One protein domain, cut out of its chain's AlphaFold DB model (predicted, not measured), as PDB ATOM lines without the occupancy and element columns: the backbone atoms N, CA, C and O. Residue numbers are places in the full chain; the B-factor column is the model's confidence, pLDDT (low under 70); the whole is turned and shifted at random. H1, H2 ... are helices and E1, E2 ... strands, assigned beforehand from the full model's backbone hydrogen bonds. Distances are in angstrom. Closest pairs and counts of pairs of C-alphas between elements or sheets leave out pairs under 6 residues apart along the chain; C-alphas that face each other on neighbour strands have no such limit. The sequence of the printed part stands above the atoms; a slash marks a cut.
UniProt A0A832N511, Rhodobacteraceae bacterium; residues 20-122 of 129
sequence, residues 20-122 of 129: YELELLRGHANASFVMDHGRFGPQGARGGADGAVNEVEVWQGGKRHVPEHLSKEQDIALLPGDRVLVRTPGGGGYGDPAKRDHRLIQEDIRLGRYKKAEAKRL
ATOM      1  N   TYR A  20      -7.528 -15.541  15.373       97.12
ATOM      2  CA  TYR A  20      -6.130 -15.619  15.763       97.12
ATOM      3  C   TYR A  20      -5.714 -14.384  16.543       97.12
ATOM      4  O   TYR A  20      -6.163 -13.273  16.268       97.12
ATOM      5  N   GLU A  21      -4.830 -14.605  17.505       97.44
ATOM      6  CA  GLU A  21      -4.239 -13.562  18.322       97.44
ATOM      7  C   GLU A  21      -2.729 -13.554  18.104       97.44
ATOM      8  O   GLU A  21      -2.091 -14.610  18.080       97.44
ATOM      9  N   LEU A  22      -2.172 -12.365  17.913       96.56
ATOM     10  CA  LEU A  22      -0.742 -12.133  17.777       96.56
ATOM     11  C   LEU A  22      -0.284 -11.289  18.955       96.56
ATOM     12  O   LEU A  22      -0.829 -10.213  19.180       96.56
ATOM     13  N   GLU A  23       0.725 -11.764  19.674       97.94
ATOM     14  CA  GLU A  23       1.371 -11.032  20.761       97.94
ATOM     15  C   GLU A  23       2.809 -10.710  20.371       97.94
ATOM     16  O   GLU A  23       3.556 -11.591  19.923       97.94
ATOM     17  N   LEU A  24       3.216  -9.452  20.543       98.38
ATOM     18  CA  LEU A  24       4.612  -9.094  20.356       98.38
ATOM     19  C   LEU A  24       5.405  -9.553  21.579       98.38
ATOM     20  O   LEU A  24       5.215  -9.045  22.675       98.38
ATOM     21  N   LEU A  25       6.326 -10.496  21.402       98.19
ATOM     22  CA  LEU A  25       7.105 -11.015  22.532       98.19
ATOM     23  C   LEU A  25       8.357 -10.183  22.832       98.19
ATOM     24  O   LEU A  25       8.791 -10.110  23.979       98.19
ATOM     25  N   ARG A  26       8.988  -9.603  21.805       97.62
ATOM     26  CA  ARG A  26      10.249  -8.852  21.915       97.62
ATOM     27  C   ARG A  26      10.386  -7.839  20.781       97.62
ATOM     28  O   ARG A  26       9.934  -8.101  19.672       97.62
ATOM     29  N   GLY A  27      11.119  -6.756  21.041       96.75
ATOM     30  CA  GLY A  27      11.428  -5.723  20.050       96.75
ATOM     31  C   GLY A  27      10.298  -4.710  19.874       96.75
ATOM     32  O   GLY A  27       9.538  -4.472  20.805       96.75
ATOM     33  N   HIS A  28      10.220  -4.119  18.683       95.19
ATOM     34  CA  HIS A  28       9.190  -3.160  18.283       95.19
ATOM     35  C   HIS A  28       8.578  -3.631  16.963       95.19
ATOM     36  O   HIS A  28       9.298  -4.163  16.113       95.19
ATOM     37  N   ALA A  29       7.276  -3.433  16.783       97.06
ATOM     38  CA  ALA A  29       6.584  -3.743  15.535       97.06
ATOM     39  C   ALA A  29       5.506  -2.697  15.246       97.06
ATOM     40  O   ALA A  29       5.021  -2.053  16.168       97.06
ATOM     41  N   ASN A  30       5.103  -2.582  13.981       96.56
ATOM     42  CA  ASN A  30       3.917  -1.825  13.593       96.56
ATOM     43  C   ASN A  30       2.878  -2.790  13.025       96.56
ATOM     44  O   ASN A  30       3.201  -3.605  12.155       96.56
ATOM     45  N   ALA A  31       1.642  -2.692  13.504       95.88
ATOM     46  CA  ALA A  31       0.506  -3.404  12.943       95.88
ATOM     47  C   ALA A  31      -0.325  -2.475  12.052       95.88
ATOM     48  O   ALA A  31      -0.606  -1.331  12.407       95.88
ATOM     49  N   SER A  32      -0.740  -3.008  10.904       96.31
ATOM     50  CA  SER A  32      -1.626  -2.331   9.962       96.31
ATOM     51  C   SER A  32      -2.660  -3.315   9.430       96.31
ATOM     52  O   SER A  32      -2.320  -4.408   8.973       96.31
ATOM     53  N   PHE A  33      -3.925  -2.910   9.455       94.00
ATOM     54  CA  PHE A  33      -5.064  -3.675   8.964       94.00
ATOM     55  C   PHE A  33      -5.676  -2.960   7.767       94.00
ATOM     56  O   PHE A  33      -6.087  -1.804   7.844       94.00
ATOM     57  N   VAL A  34      -5.752  -3.675   6.647       94.69
ATOM     58  CA  VAL A  34      -6.490  -3.257   5.452       94.69
ATOM     59  C   VAL A  34      -7.413  -4.407   5.083       94.69
ATOM     60  O   VAL A  34      -7.135  -5.199   4.189       94.69
ATOM     61  N   MET A  35      -8.471  -4.560   5.875       93.88
ATOM     62  CA  MET A  35      -9.430  -5.652   5.742       93.88
ATOM     63  C   MET A  35     -10.801  -5.106   5.350       93.88
ATOM     64  O   MET A  35     -11.072  -3.915   5.498       93.88
ATOM     65  N   ASP A  36     -11.681  -5.984   4.879       94.12
ATOM     66  CA  ASP A  36     -13.066  -5.652   4.547       94.12
ATOM     67  C   ASP A  36     -14.057  -6.400   5.440       94.12
ATOM     68  O   ASP A  36     -13.682  -7.224   6.274       94.12
ATOM     69  N   HIS A  37     -15.342  -6.091   5.257       96.44
ATOM     70  CA  HIS A  37     -16.462  -6.680   5.991       96.44
ATOM     71  C   HIS A  37     -16.546  -6.329   7.485       96.44
ATOM     72  O   HIS A  37     -17.173  -7.063   8.239       96.44
ATOM     73  N   GLY A  38     -15.986  -5.194   7.923       95.00
ATOM     74  CA  GLY A  38     -16.110  -4.736   9.319       95.00
ATOM     75  C   GLY A  38     -17.523  -4.293   9.727       95.00
ATOM     76  O   GLY A  38     -17.873  -4.356  10.898       95.00
ATOM     77  N   ARG A  39     -18.361  -3.861   8.770       95.44
ATOM     78  CA  ARG A  39     -19.754  -3.433   9.030       95.44
ATOM     79  C   ARG A  39     -20.800  -4.448   8.574       95.44
ATOM     80  O   ARG A  39     -21.799  -4.643   9.254       95.44
ATOM     81  N   PHE A  40     -20.571  -5.068   7.421       96.56
ATOM     82  CA  PHE A  40     -21.465  -6.057   6.822       96.56
ATOM     83  C   PHE A  40     -20.644  -7.259   6.374       96.56
ATOM     84  O   PHE A  40     -19.610  -7.089   5.723       96.56
ATOM     85  N   GLY A  41     -21.093  -8.460   6.734       97.38
ATOM     86  CA  GLY A  41     -20.413  -9.693   6.364       97.38
ATOM     87  C   GLY A  41     -20.542 -10.004   4.870       97.38
ATOM     88  O   GLY A  41     -21.317  -9.355   4.161       97.38
ATOM     89  N   PRO A  42     -19.784 -10.987   4.360       98.38
ATOM     90  CA  PRO A  42     -19.995 -11.520   3.022       98.38
ATOM     91  C   PRO A  42     -21.446 -11.973   2.845       98.38
ATOM     92  O   PRO A  42     -21.951 -12.784   3.624       98.38
ATOM     93  N   GLN A  43     -22.109 -11.432   1.827       98.44
ATOM     94  CA  GLN A  43     -23.545 -11.606   1.637       98.44
ATOM     95  C   GLN A  43     -23.908 -13.048   1.286       98.44
ATOM     96  O   GLN A  43     -23.233 -13.707   0.489       98.44
ATOM     97  N   GLY A  44     -25.004 -13.524   1.867       98.44
ATOM     98  CA  GLY A  44     -25.662 -14.743   1.438       98.44
ATOM     99  C   GLY A  44     -26.362 -14.555   0.090       98.44
ATOM    100  O   GLY A  44     -26.648 -13.444  -0.354       98.44
ATOM    101  N   ALA A  45     -26.655 -15.663  -0.585       98.56
ATOM    102  CA  ALA A  45     -27.288 -15.646  -1.899       98.56
ATOM    103  C   ALA A  45     -28.487 -16.594  -1.969       98.56
ATOM    104  O   ALA A  45     -28.474 -17.692  -1.411       98.56
ATOM    105  N   ARG A  46     -29.525 -16.186  -2.714       97.88
ATOM    106  CA  ARG A  46     -30.728 -16.995  -3.006       97.88
ATOM    107  C   ARG A  46     -31.390 -17.603  -1.755       97.88
ATOM    108  O   ARG A  46     -31.802 -18.760  -1.771       97.88
ATOM    109  N   GLY A  47     -31.480 -16.820  -0.681       96.75
ATOM    110  CA  GLY A  47     -32.075 -17.235   0.595       96.75
ATOM    111  C   GLY A  47     -31.085 -17.797   1.619       96.75
ATOM    112  O   GLY A  47     -31.508 -18.161   2.710       96.75
ATOM    113  N   GLY A  48     -29.790 -17.857   1.295       98.25
ATOM    114  CA  GLY A  48     -28.745 -18.073   2.295       98.25
ATOM    115  C   GLY A  48     -28.518 -16.824   3.152       98.25
ATOM    116  O   GLY A  48     -28.759 -15.706   2.700       98.25
ATOM    117  N   ALA A  49     -28.063 -17.025   4.384       98.25
ATOM    118  CA  ALA A  49     -27.733 -15.966   5.327       98.25
ATOM    119  C   ALA A  49     -26.319 -15.417   5.097       98.25
ATOM    120  O   ALA A  49     -25.437 -16.127   4.604       98.25
ATOM    121  N   ASP A  50     -26.099 -14.172   5.507       98.62
ATOM    122  CA  ASP A  50     -24.787 -13.532   5.476       98.62
ATOM    123  C   ASP A  50     -23.804 -14.232   6.424       98.62
ATOM    124  O   ASP A  50     -24.184 -14.819   7.443       98.62
ATOM    125  N   GLY A  51     -22.522 -14.178   6.073       98.44
ATOM    126  CA  GLY A  51     -21.444 -14.568   6.970       98.44
ATOM    127  C   GLY A  51     -21.228 -13.533   8.072       98.44
ATOM    128  O   GLY A  51     -21.685 -12.393   7.994       98.44
ATOM    129  N   ALA A  52     -20.500 -13.914   9.116       98.31
ATOM    130  CA  ALA A  52     -20.118 -12.991  10.174       98.31
ATOM    131  C   ALA A  52     -19.164 -11.903   9.651       98.31
ATOM    132  O   ALA A  52     -18.354 -12.139   8.750       98.31
ATOM    133  N   VAL A  53     -19.231 -10.725  10.271       98.25
ATOM    134  CA  VAL A  53     -18.353  -9.577   9.996       98.25
ATOM    135  C   VAL A  53     -16.914  -9.837  10.434       98.25
ATOM    136  O   VAL A  53     -16.654 -10.702  11.273       98.25
ATOM    137  N   ASN A  54     -15.984  -9.075   9.870       97.69
ATOM    138  CA  ASN A  54     -14.624  -8.949  10.379       97.69
ATOM    139  C   ASN A  54     -14.637  -8.227  11.739       97.69
ATOM    140  O   ASN A  54     -15.363  -7.247  11.896       97.69
ATOM    141  N   GLU A  55     -13.831  -8.692  12.692       97.94
ATOM    142  CA  GLU A  55     -13.587  -7.980  13.950       97.94
ATOM    143  C   GLU A  55     -12.081  -7.888  14.206       97.94
ATOM    144  O   GLU A  55     -11.354  -8.875  14.046       97.94
ATOM    145  N   VAL A  56     -11.636  -6.715  14.651       97.88
ATOM    146  CA  VAL A  56     -10.266  -6.463  15.100       97.88
ATOM    147  C   VAL A  56     -10.319  -5.855  16.496       97.88
ATOM    148  O   VAL A  56     -11.045  -4.892  16.736       97.88
ATOM    149  N   GLU A  57      -9.541  -6.412  17.415       97.94
ATOM    150  CA  GLU A  57      -9.319  -5.849  18.745       97.94
ATOM    151  C   GLU A  57      -7.818  -5.693  18.969       97.94
ATOM    152  O   GLU A  57      -7.043  -6.618  18.723       97.94
ATOM    153  N   VAL A  58      -7.409  -4.533  19.469       98.12
ATOM    154  CA  VAL A  58      -6.010  -4.224  19.757       98.12
ATOM    155  C   VAL A  58      -5.870  -3.943  21.246       98.12
ATOM    156  O   VAL A  58      -6.672  -3.220  21.835       98.12
ATOM    157  N   TRP A  59      -4.844  -4.522  21.856       98.25
ATOM    158  CA  TRP A  59      -4.498  -4.360  23.260       98.25
ATOM    159  C   TRP A  59      -3.103  -3.750  23.357       98.25
ATOM    160  O   TRP A  59      -2.121  -4.434  23.083       98.25
ATOM    161  N   GLN A  60      -3.024  -2.482  23.762       97.06
ATOM    162  CA  GLN A  60      -1.764  -1.759  23.969       97.06
ATOM    163  C   GLN A  60      -1.614  -1.362  25.435       97.06
ATOM    164  O   GLN A  60      -2.499  -0.706  25.997       97.06
ATOM    165  N   GLY A  61      -0.528  -1.778  26.087       95.50
ATOM    166  CA  GLY A  61      -0.300  -1.521  27.513       95.50
ATOM    167  C   GLY A  61      -1.460  -1.996  28.399       95.50
ATOM    168  O   GLY A  61      -1.827  -1.326  29.364       95.50
ATOM    169  N   GLY A  62      -2.106  -3.104  28.016       94.62
ATOM    170  CA  GLY A  62      -3.283  -3.659  28.694       94.62
ATOM    171  C   GLY A  62      -4.615  -2.950  28.407       94.62
ATOM    172  O   GLY A  62      -5.642  -3.360  28.945       94.62
ATOM    173  N   LYS A  63      -4.644  -1.913  27.560       97.56
ATOM    174  CA  LYS A  63      -5.876  -1.212  27.169       97.56
ATOM    175  C   LYS A  63      -6.397  -1.730  25.834       97.56
ATOM    176  O   LYS A  63      -5.695  -1.666  24.828       97.56
ATOM    177  N   ARG A  64      -7.647  -2.194  25.832       97.75
ATOM    178  CA  ARG A  64      -8.363  -2.633  24.630       97.75
ATOM    179  C   ARG A  64      -8.933  -1.446  23.855       97.75
ATOM    180  O   ARG A  64      -9.609  -0.607  24.446       97.75
ATOM    181  N   HIS A  65      -8.777  -1.455  22.536       97.62
ATOM    182  CA  HIS A  65      -9.573  -0.652  21.612       97.62
ATOM    183  C   HIS A  65      -9.987  -1.464  20.377       97.62
ATOM    184  O   HIS A  65      -9.478  -2.556  20.115       97.62
ATOM    185  N   VAL A  66     -10.966  -0.934  19.649       97.38
ATOM    186  CA  VAL A  66     -11.397  -1.416  18.332       97.38
ATOM    187  C   VAL A  66     -11.154  -0.263  17.357       97.38
ATOM    188  O   VAL A  66     -11.517   0.864  17.707       97.38
ATOM    189  N   PRO A  67     -10.579  -0.513  16.168       94.94
ATOM    190  CA  PRO A  67     -10.414   0.511  15.144       94.94
ATOM    191  C   PRO A  67     -11.707   1.284  14.865       94.94
ATOM    192  O   PRO A  67     -12.773   0.678  14.731       94.94
ATOM    193  N   GLU A  68     -11.633   2.605  14.681       93.44
ATOM    194  CA  GLU A  68     -12.810   3.435  14.360       93.44
ATOM    195  C   GLU A  68     -13.509   2.956  13.075       93.44
ATOM    196  O   GLU A  68     -14.738   2.897  12.981       93.44
ATOM    197  N   HIS A  69     -12.723   2.529  12.085       92.56
ATOM    198  CA  HIS A  69     -13.225   1.969  10.832       92.56
ATOM    199  C   HIS A  69     -13.440   0.443  10.877       92.56
ATOM    200  O   HIS A  69     -13.592  -0.189   9.827       92.56
ATOM    201  N   LEU A  70     -13.485  -0.146  12.081       94.94
ATOM    202  CA  LEU A  70     -13.798  -1.544  12.439       94.94
ATOM    203  C   LEU A  70     -12.830  -2.620  11.917       94.94
ATOM    204  O   LEU A  70     -12.646  -3.652  12.548       94.94
ATOM    205  N   SER A  71     -12.232  -2.392  10.753       91.12
ATOM    206  CA  SER A  71     -11.412  -3.348   9.993       91.12
ATOM    207  C   SER A  71     -10.186  -2.686   9.347       91.12
ATOM    208  O   SER A  71      -9.454  -3.325   8.587       91.12
ATOM    209  N   LYS A  72      -9.992  -1.385   9.607       94.44
ATOM    210  CA  LYS A  72      -8.953  -0.550   9.004       94.44
ATOM    211  C   LYS A  72      -8.356   0.387  10.046       94.44
ATOM    212  O   LYS A  72      -9.076   1.204  10.609       94.44
ATOM    213  N   GLU A  73      -7.057   0.255  10.259       96.25
ATOM    214  CA  GLU A  73      -6.203   1.144  11.051       96.25
ATOM    215  C   GLU A  73      -4.752   0.793  10.719       96.25
ATOM    216  O   GLU A  73      -4.460  -0.360  10.397       96.25
ATOM    217  N   GLN A  74      -3.857   1.771  10.705       96.75
ATOM    218  CA  GLN A  74      -2.474   1.593  10.262       96.75
ATOM    219  C   GLN A  74      -1.514   2.216  11.266       96.75
ATOM    220  O   GLN A  74      -1.919   3.034  12.088       96.75
ATOM    221  N   ASP A  75      -0.246   1.821  11.170       95.62
ATOM    222  CA  ASP A  75       0.860   2.388  11.946       95.62
ATOM    223  C   ASP A  75       0.677   2.266  13.467       95.62
ATOM    224  O   ASP A  75       1.168   3.081  14.249       95.62
ATOM    225  N   ILE A  76       0.006   1.198  13.904       96.25
ATOM    226  CA  ILE A  76      -0.189   0.897  15.320       96.25
ATOM    227  C   ILE A  76       1.135   0.376  15.878       96.25
ATOM    228  O   ILE A  76       1.505  -0.777  15.645       96.25
ATOM    229  N   ALA A  77       1.848   1.219  16.619       96.88
ATOM    230  CA  ALA A  77       3.082   0.832  17.291       96.88
ATOM    231  C   ALA A  77       2.805  -0.192  18.403       96.88
ATOM    232  O   ALA A  77       2.031   0.069  19.321       96.88
ATOM    233  N   LEU A  78       3.456  -1.348  18.344       98.00
ATOM    234  CA  LEU A  78       3.354  -2.414  19.335       98.00
ATOM    235  C   LEU A  78       4.644  -2.515  20.150       98.00
ATOM    236  O   LEU A  78       5.754  -2.491  19.601       98.00
ATOM    237  N   LEU A  79       4.478  -2.688  21.458       98.25
ATOM    238  CA  LEU A  79       5.524  -3.009  22.424       98.25
ATOM    239  C   LEU A  79       5.389  -4.458  22.919       98.25
ATOM    240  O   LEU A  79       4.343  -5.083  22.732       98.25
ATOM    241  N   PRO A  80       6.436  -5.035  23.540       98.38
ATOM    242  CA  PRO A  80       6.350  -6.377  24.095       98.38
ATOM    243  C   PRO A  80       5.183  -6.522  25.084       98.38
ATOM    244  O   PRO A  80       5.062  -5.732  26.018       98.38
ATOM    245  N   GLY A  81       4.347  -7.540  24.878       98.12
ATOM    246  CA  GLY A  81       3.115  -7.795  25.626       98.12
ATOM    247  C   GLY A  81       1.846  -7.214  24.991       98.12
ATOM    248  O   GLY A  81       0.749  -7.579  25.416       98.12
ATOM    249  N   ASP A  82       1.960  -6.360  23.970       98.44
ATOM    250  CA  ASP A  82       0.805  -5.883  23.207       98.44
ATOM    251  C   ASP A  82       0.265  -6.980  22.285       98.44
ATOM    252  O   ASP A  82       1.015  -7.821  21.772       98.44
ATOM    253  N   ARG A  83      -1.057  -6.976  22.078       97.94
ATOM    254  CA  ARG A  83      -1.780  -8.070  21.417       97.94
ATOM    255  C   ARG A  83      -2.752  -7.544  20.375       97.94
ATOM    256  O   ARG A  83      -3.403  -6.521  20.570       97.94
ATOM    257  N   VAL A  84      -2.904  -8.292  19.293       97.75
ATOM    258  CA  VAL A  84      -3.918  -8.062  18.265       97.75
ATOM    259  C   VAL A  84      -4.722  -9.337  18.106       97.75
ATOM    260  O   VAL A  84      -4.169 -10.367  17.729       97.75
ATOM    261  N   LEU A  85      -6.028  -9.250  18.317       97.75
ATOM    262  CA  LEU A  85      -6.978 -10.308  18.012       97.75
ATOM    263  C   LEU A  85      -7.709  -9.975  16.715       97.75
ATOM    264  O   LEU A  85      -8.307  -8.907  16.581       97.75
ATOM    265  N   VAL A  86      -7.695 -10.912  15.773       97.75
ATOM    266  CA  VAL A  86      -8.419 -10.799  14.508       97.75
ATOM    267  C   VAL A  86      -9.378 -11.966  14.361       97.75
ATOM    268  O   VAL A  86      -8.999 -13.135  14.477       97.75
ATOM    269  N   ARG A  87     -10.624 -11.637  14.028       98.25
ATOM    270  CA  ARG A  87     -11.650 -12.576  13.588       98.25
ATOM    271  C   ARG A  87     -12.001 -12.271  12.143       98.25
ATOM    272  O   ARG A  87     -12.726 -11.322  11.852       98.25
ATOM    273  N   THR A  88     -11.492 -13.080  11.222       97.94
ATOM    274  CA  THR A  88     -11.788 -12.902   9.797       97.94
ATOM    275  C   THR A  88     -13.263 -13.225   9.516       97.94
ATOM    276  O   THR A  88     -13.887 -14.000  10.261       97.94
ATOM    277  N   PRO A  89     -13.866 -12.616   8.478       98.19
ATOM    278  CA  PRO A  89     -15.261 -12.872   8.154       98.19
ATOM    279  C   PRO A  89     -15.471 -14.333   7.745       98.19
ATOM    280  O   PRO A  89     -14.572 -14.982   7.206       98.19
ATOM    281  N   GLY A  90     -16.677 -14.845   7.986       98.38
ATOM    282  CA  GLY A  90     -17.117 -16.091   7.359       98.38
ATOM    283  C   GLY A  90     -17.761 -15.814   6.003       98.38
ATOM    284  O   GLY A  90     -18.220 -14.708   5.744       98.38
ATOM    285  N   GLY A  91     -17.804 -16.811   5.124       98.50
ATOM    286  CA  GLY A  91     -18.495 -16.678   3.840       98.50
ATOM    287  C   GLY A  91     -20.015 -16.628   4.009       98.50
ATOM    288  O   GLY A  91     -20.550 -17.191   4.965       98.50
ATOM    289  N   GLY A  92     -20.718 -16.010   3.060       98.56
ATOM    290  CA  GLY A  92     -22.176 -16.088   2.971       98.56
ATOM    291  C   GLY A  92     -22.646 -17.490   2.576       98.56
ATOM    292  O   GLY A  92     -21.953 -18.222   1.865       98.56
ATOM    293  N   GLY A  93     -23.823 -17.883   3.057       98.62
ATOM    294  CA  GLY A  93     -24.483 -19.120   2.651       98.62
ATOM    295  C   GLY A  93     -25.177 -18.982   1.297       98.62
ATOM    296  O   GLY A  93     -25.567 -17.894   0.878       98.62
ATOM    297  N   TYR A  94     -25.391 -20.104   0.615       98.69
ATOM    298  CA  TYR A  94     -26.144 -20.169  -0.634       98.69
ATOM    299  C   TYR A  94     -27.386 -21.046  -0.488       98.69
ATOM    300  O   TYR A  94     -27.289 -22.202  -0.070       98.69
ATOM    301  N   GLY A  95     -28.533 -20.533  -0.936       98.44
ATOM    302  CA  GLY A  95     -29.805 -21.253  -0.953       98.44
ATOM    303  C   GLY A  95     -30.464 -21.352   0.423       98.44
ATOM    304  O   GLY A  95     -29.811 -21.172   1.446       98.44
ATOM    305  N   ASP A  96     -31.750 -21.698   0.438       97.69
ATOM    306  CA  ASP A  96     -32.532 -21.910   1.662       97.69
ATOM    307  C   ASP A  96     -31.861 -22.945   2.600       97.69
ATOM    308  O   ASP A  96     -31.710 -24.111   2.210       97.69
ATOM    309  N   PRO A  97     -31.466 -22.559   3.829       97.81
ATOM    310  CA  PRO A  97     -30.865 -23.459   4.811       97.81
ATOM    311  C   PRO A  97     -31.697 -24.706   5.122       97.81
ATOM    312  O   PRO A  97     -31.116 -25.762   5.378       97.81
ATOM    313  N   ALA A  98     -33.031 -24.622   5.050       96.69
ATOM    314  CA  ALA A  98     -33.923 -25.753   5.310       96.69
ATOM    315  C   ALA A  98     -33.841 -26.848   4.228       96.69
ATOM    316  O   ALA A  98     -34.328 -27.957   4.432       96.69
ATOM    317  N   LYS A  99     -33.216 -26.554   3.077       97.38
ATOM    318  CA  LYS A  99     -32.976 -27.511   1.982       97.38
ATOM    319  C   LYS A  99     -31.605 -28.183   2.050       97.38
ATOM    320  O   LYS A  99     -31.269 -28.964   1.160       97.38
ATOM    321  N   ARG A 100     -30.782 -27.879   3.060       97.81
ATOM    322  CA  ARG A 100     -29.467 -28.507   3.234       97.81
ATOM    323  C   ARG A 100     -29.622 -30.014   3.465       97.81
ATOM    324  O   ARG A 100     -30.397 -30.436   4.319       97.81
ATOM    325  N   ASP A 101     -28.840 -30.821   2.746       97.75
ATOM    326  CA  ASP A 101     -28.833 -32.278   2.920       97.75
ATOM    327  C   ASP A 101     -28.517 -32.646   4.379       97.75
ATOM    328  O   ASP A 101     -27.482 -32.257   4.935       97.75
ATOM    329  N   HIS A 102     -29.401 -33.437   4.989       96.44
ATOM    330  CA  HIS A 102     -29.258 -33.930   6.353       96.44
ATOM    331  C   HIS A 102     -27.919 -34.643   6.586       96.44
ATOM    332  O   HIS A 102     -27.367 -34.538   7.681       96.44
ATOM    333  N   ARG A 103     -27.354 -35.319   5.577       98.06
ATOM    334  CA  ARG A 103     -26.038 -35.973   5.671       98.06
ATOM    335  C   ARG A 103     -24.918 -34.962   5.907       98.06
ATOM    336  O   ARG A 103     -24.063 -35.194   6.756       98.06
ATOM    337  N   LEU A 104     -24.959 -33.817   5.224       97.75
ATOM    338  CA  LEU A 104     -23.983 -32.739   5.410       97.75
ATOM    339  C   LEU A 104     -24.136 -32.064   6.778       97.75
ATOM    340  O   LEU A 104     -23.142 -31.661   7.376       97.75
ATOM    341  N   ILE A 105     -25.367 -31.966   7.290       97.44
ATOM    342  CA  ILE A 105     -25.626 -31.462   8.645       97.44
ATOM    343  C   ILE A 105     -25.014 -32.405   9.689       97.44
ATOM    344  O   ILE A 105     -24.324 -31.943  10.596       97.44
ATOM    345  N   GLN A 106     -25.234 -33.719   9.560       97.88
ATOM    346  CA  GLN A 106     -24.641 -34.700  10.477       97.88
ATOM    347  C   GLN A 106     -23.113 -34.695  10.407       97.88
ATOM    348  O   GLN A 106     -22.462 -34.801  11.442       97.88
ATOM    349  N   GLU A 107     -22.544 -34.518   9.216       97.62
ATOM    350  CA  GLU A 107     -21.096 -34.421   9.039       97.62
ATOM    351  C   GLU A 107     -20.514 -33.172   9.709       97.62
ATOM    352  O   GLU A 107     -19.512 -33.263  10.416       97.62
ATOM    353  N   ASP A 108     -21.153 -32.008   9.560       96.75
ATOM    354  CA  ASP A 108     -20.705 -30.800  10.253       96.75
ATOM    355  C   ASP A 108     -20.789 -30.957  11.785       96.75
ATOM    356  O   ASP A 108     -19.889 -30.501  12.489       96.75
ATOM    357  N   ILE A 109     -21.803 -31.656  12.310       96.81
ATOM    358  CA  ILE A 109     -21.892 -31.983  13.745       96.81
ATOM    359  C   ILE A 109     -20.775 -32.949  14.161       96.81
ATOM    360  O   ILE A 109     -20.125 -32.728  15.181       96.81
ATOM    361  N   ARG A 110     -20.531 -34.009  13.379       97.38
ATOM    362  CA  ARG A 110     -19.481 -35.006  13.646       97.38
ATOM    363  C   ARG A 110     -18.093 -34.367  13.683       97.38
ATOM    364  O   ARG A 110     -17.270 -34.747  14.507       97.38
ATOM    365  N   LEU A 111     -17.855 -33.394  12.807       95.06
ATOM    366  CA  LEU A 111     -16.617 -32.617  12.738       95.06
ATOM    367  C   LEU A 111     -16.541 -31.488  13.779       95.06
ATOM    368  O   LEU A 111     -15.578 -30.730  13.761       95.06
ATOM    369  N   GLY A 112     -17.543 -31.344  14.652       93.81
ATOM    370  CA  GLY A 112     -17.568 -30.321  15.699       93.81
ATOM    371  C   GLY A 112     -17.875 -28.906  15.208       93.81
ATOM    372  O   GLY A 112     -17.903 -27.985  16.010       93.81
ATOM    373  N   ARG A 113     -18.177 -28.717  13.919       94.19
ATOM    374  CA  ARG A 113     -18.425 -27.394  13.320       94.19
ATOM    375  C   ARG A 113     -19.703 -26.731  13.828       94.19
ATOM    376  O   ARG A 113     -19.796 -25.509  13.789       94.19
ATOM    377  N   TYR A 114     -20.682 -27.533  14.250       95.69
ATOM    378  CA  TYR A 114     -21.913 -27.067  14.886       95.69
ATOM    379  C   TYR A 114     -22.357 -28.019  15.992       95.69
ATOM    380  O   TYR A 114     -22.295 -29.244  15.859       95.69
ATOM    381  N   LYS A 115     -22.937 -27.462  17.056       95.50
ATOM    382  CA  LYS A 115     -23.676 -28.257  18.050       95.50
ATOM    383  C   LYS A 115     -25.035 -28.678  17.480       95.50
ATOM    384  O   LYS A 115     -25.641 -27.949  16.700       95.50
ATOM    385  N   LYS A 116     -25.594 -29.810  17.935       95.69
ATOM    386  CA  LYS A 116     -26.918 -30.306  17.479       95.69
ATOM    387  C   LYS A 116     -28.029 -29.247  17.566       95.69
ATOM    388  O   LYS A 116     -28.818 -29.103  16.636       95.69
ATOM    389  N   ALA A 117     -28.090 -28.506  18.674       95.56
ATOM    390  CA  ALA A 117     -29.097 -27.462  18.883       95.56
ATOM    391  C   ALA A 117     -28.939 -26.289  17.900       95.56
ATOM    392  O   ALA A 117     -29.926 -25.756  17.399       95.56
ATOM    393  N   GLU A 118     -27.698 -25.922  17.593       95.44
ATOM    394  CA  GLU A 118     -27.379 -24.874  16.630       95.44
ATOM    395  C   GLU A 118     -27.699 -25.309  15.201       95.44
ATOM    396  O   GLU A 118     -28.397 -24.590  14.493       95.44
ATOM    397  N   ALA A 119     -27.297 -26.520  14.813       95.88
ATOM    398  CA  ALA A 119     -27.640 -27.086  13.515       95.88
ATOM    399  C   ALA A 119     -29.164 -27.135  13.299       95.88
ATOM    400  O   ALA A 119     -29.649 -26.776  12.231       95.88
ATOM    401  N   LYS A 120     -29.937 -27.501  14.334       95.44
ATOM    402  CA  LYS A 120     -31.408 -27.476  14.284       95.44
ATOM    403  C   LYS A 120     -31.964 -26.064  14.086       95.44
ATOM    404  O   LYS A 120     -32.949 -25.904  13.378       95.44
ATOM    405  N   ARG A 121     -31.366 -25.050  14.715       95.75
ATOM    406  CA  ARG A 121     -31.789 -23.650  14.565       95.75
ATOM    407  C   ARG A 121     -31.469 -23.107  13.171       95.75
ATOM    408  O   ARG A 121     -32.286 -22.385  12.618       95.75
ATOM    409  N   LEU A 122     -30.293 -23.435  12.637       96.12
ATOM    410  CA  LEU A 122     -29.787 -22.887  11.375       96.12
ATOM    411  C   LEU A 122     -30.342 -23.597  10.137       96.12
ATOM    412  O   LEU A 122     -30.565 -22.945   9.127       96.12
TER     413      LEU A 122
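This is residues 20 to 122 of the 129 residues of a protein of Rhodobacteraceae bacterium (UniProt A0A832N511). The model is a long body with strands at one end and two short helices, H1 and H2, at the other; between them, residues 35 to 54 run out from the strands and fold back as a loop, and residues 88 to 101 run out to the helices. At the strand end, the two-stranded sheet E2 E5 lies over one face of the four-stranded sheet E1 E6 E3 E4, a loose pair of layers with few close C-alphas. The printed part has 103 residues, with six named strands and then two named helices along the chain; both sheets are antiparallel. The class is mixed, helices and strands, with under half of the residues in named elements. The whole is loose, with a radius of gyration of the C-alphas of 18.0 A, and elongated, spanning 51 by 27 by 17 A.

E1 covers residues 20 to 23, 10.1 A long, and begins at C-alpha 20, (-6.130, -15.619, 15.763). E2 covers residues 29 to 34 and is 16.5 A long. E3, residues 55 to 60, measures 16.7 A, and E4, residues 63 to 65, measures 6.7 A. E5 is residues 72 to 78, 16.2 A, and E6 is residues 83 to 87, 13.4 A, ending at C-alpha 87, (-11.650, -12.576, 13.588). H1, residues 102 to 110, is 12.2 A long. H2, residues 116 to 122, is 10.0 A long and ends at C-alpha 122, (-29.787, -22.887, 11.375).

In the larger sheet, E1 and E4 are edge strands. E1 and E6 are antiparallel at 169 degrees, with N 22 and O 84 2.8 A apart, within hydrogen-bond range. E6 and E3 stand at 175 degrees, with N 57 and O 85 at 2.9 A. E3 and E4 form a hairpin, with N 65 and O 58 at 2.8 A. E2 and E5 are antiparallel at 173 degrees, with N 31 and O 76 at 2.9 A. The closest C-alphas of E3 and E5 are those of Gln 60 and Leu 78, 6.9 A apart. E2 and E6 are only just apart, 8.3 A at the closest. H1 and H2 only just touch, with 3 pairs of C-alphas within 8 A, the closest Ile 109 and Lys 116 at 6.5 A; they run opposite ways at a steep tilt of 50 degrees. Neither helix is on the larger sheet. In H1 and H2 every O i to N i+4 pair is within hydrogen-bond range.

The two C-alphas farthest apart, those of Gly 27 and Lys 99, are 52.7 A apart. The printed part has no cut. The links E2 to E3, 20 residues, and E6 to H1, 14 residues, are long. The mean pLDDT of the printed part is 96.9, and no printed residue is under 70.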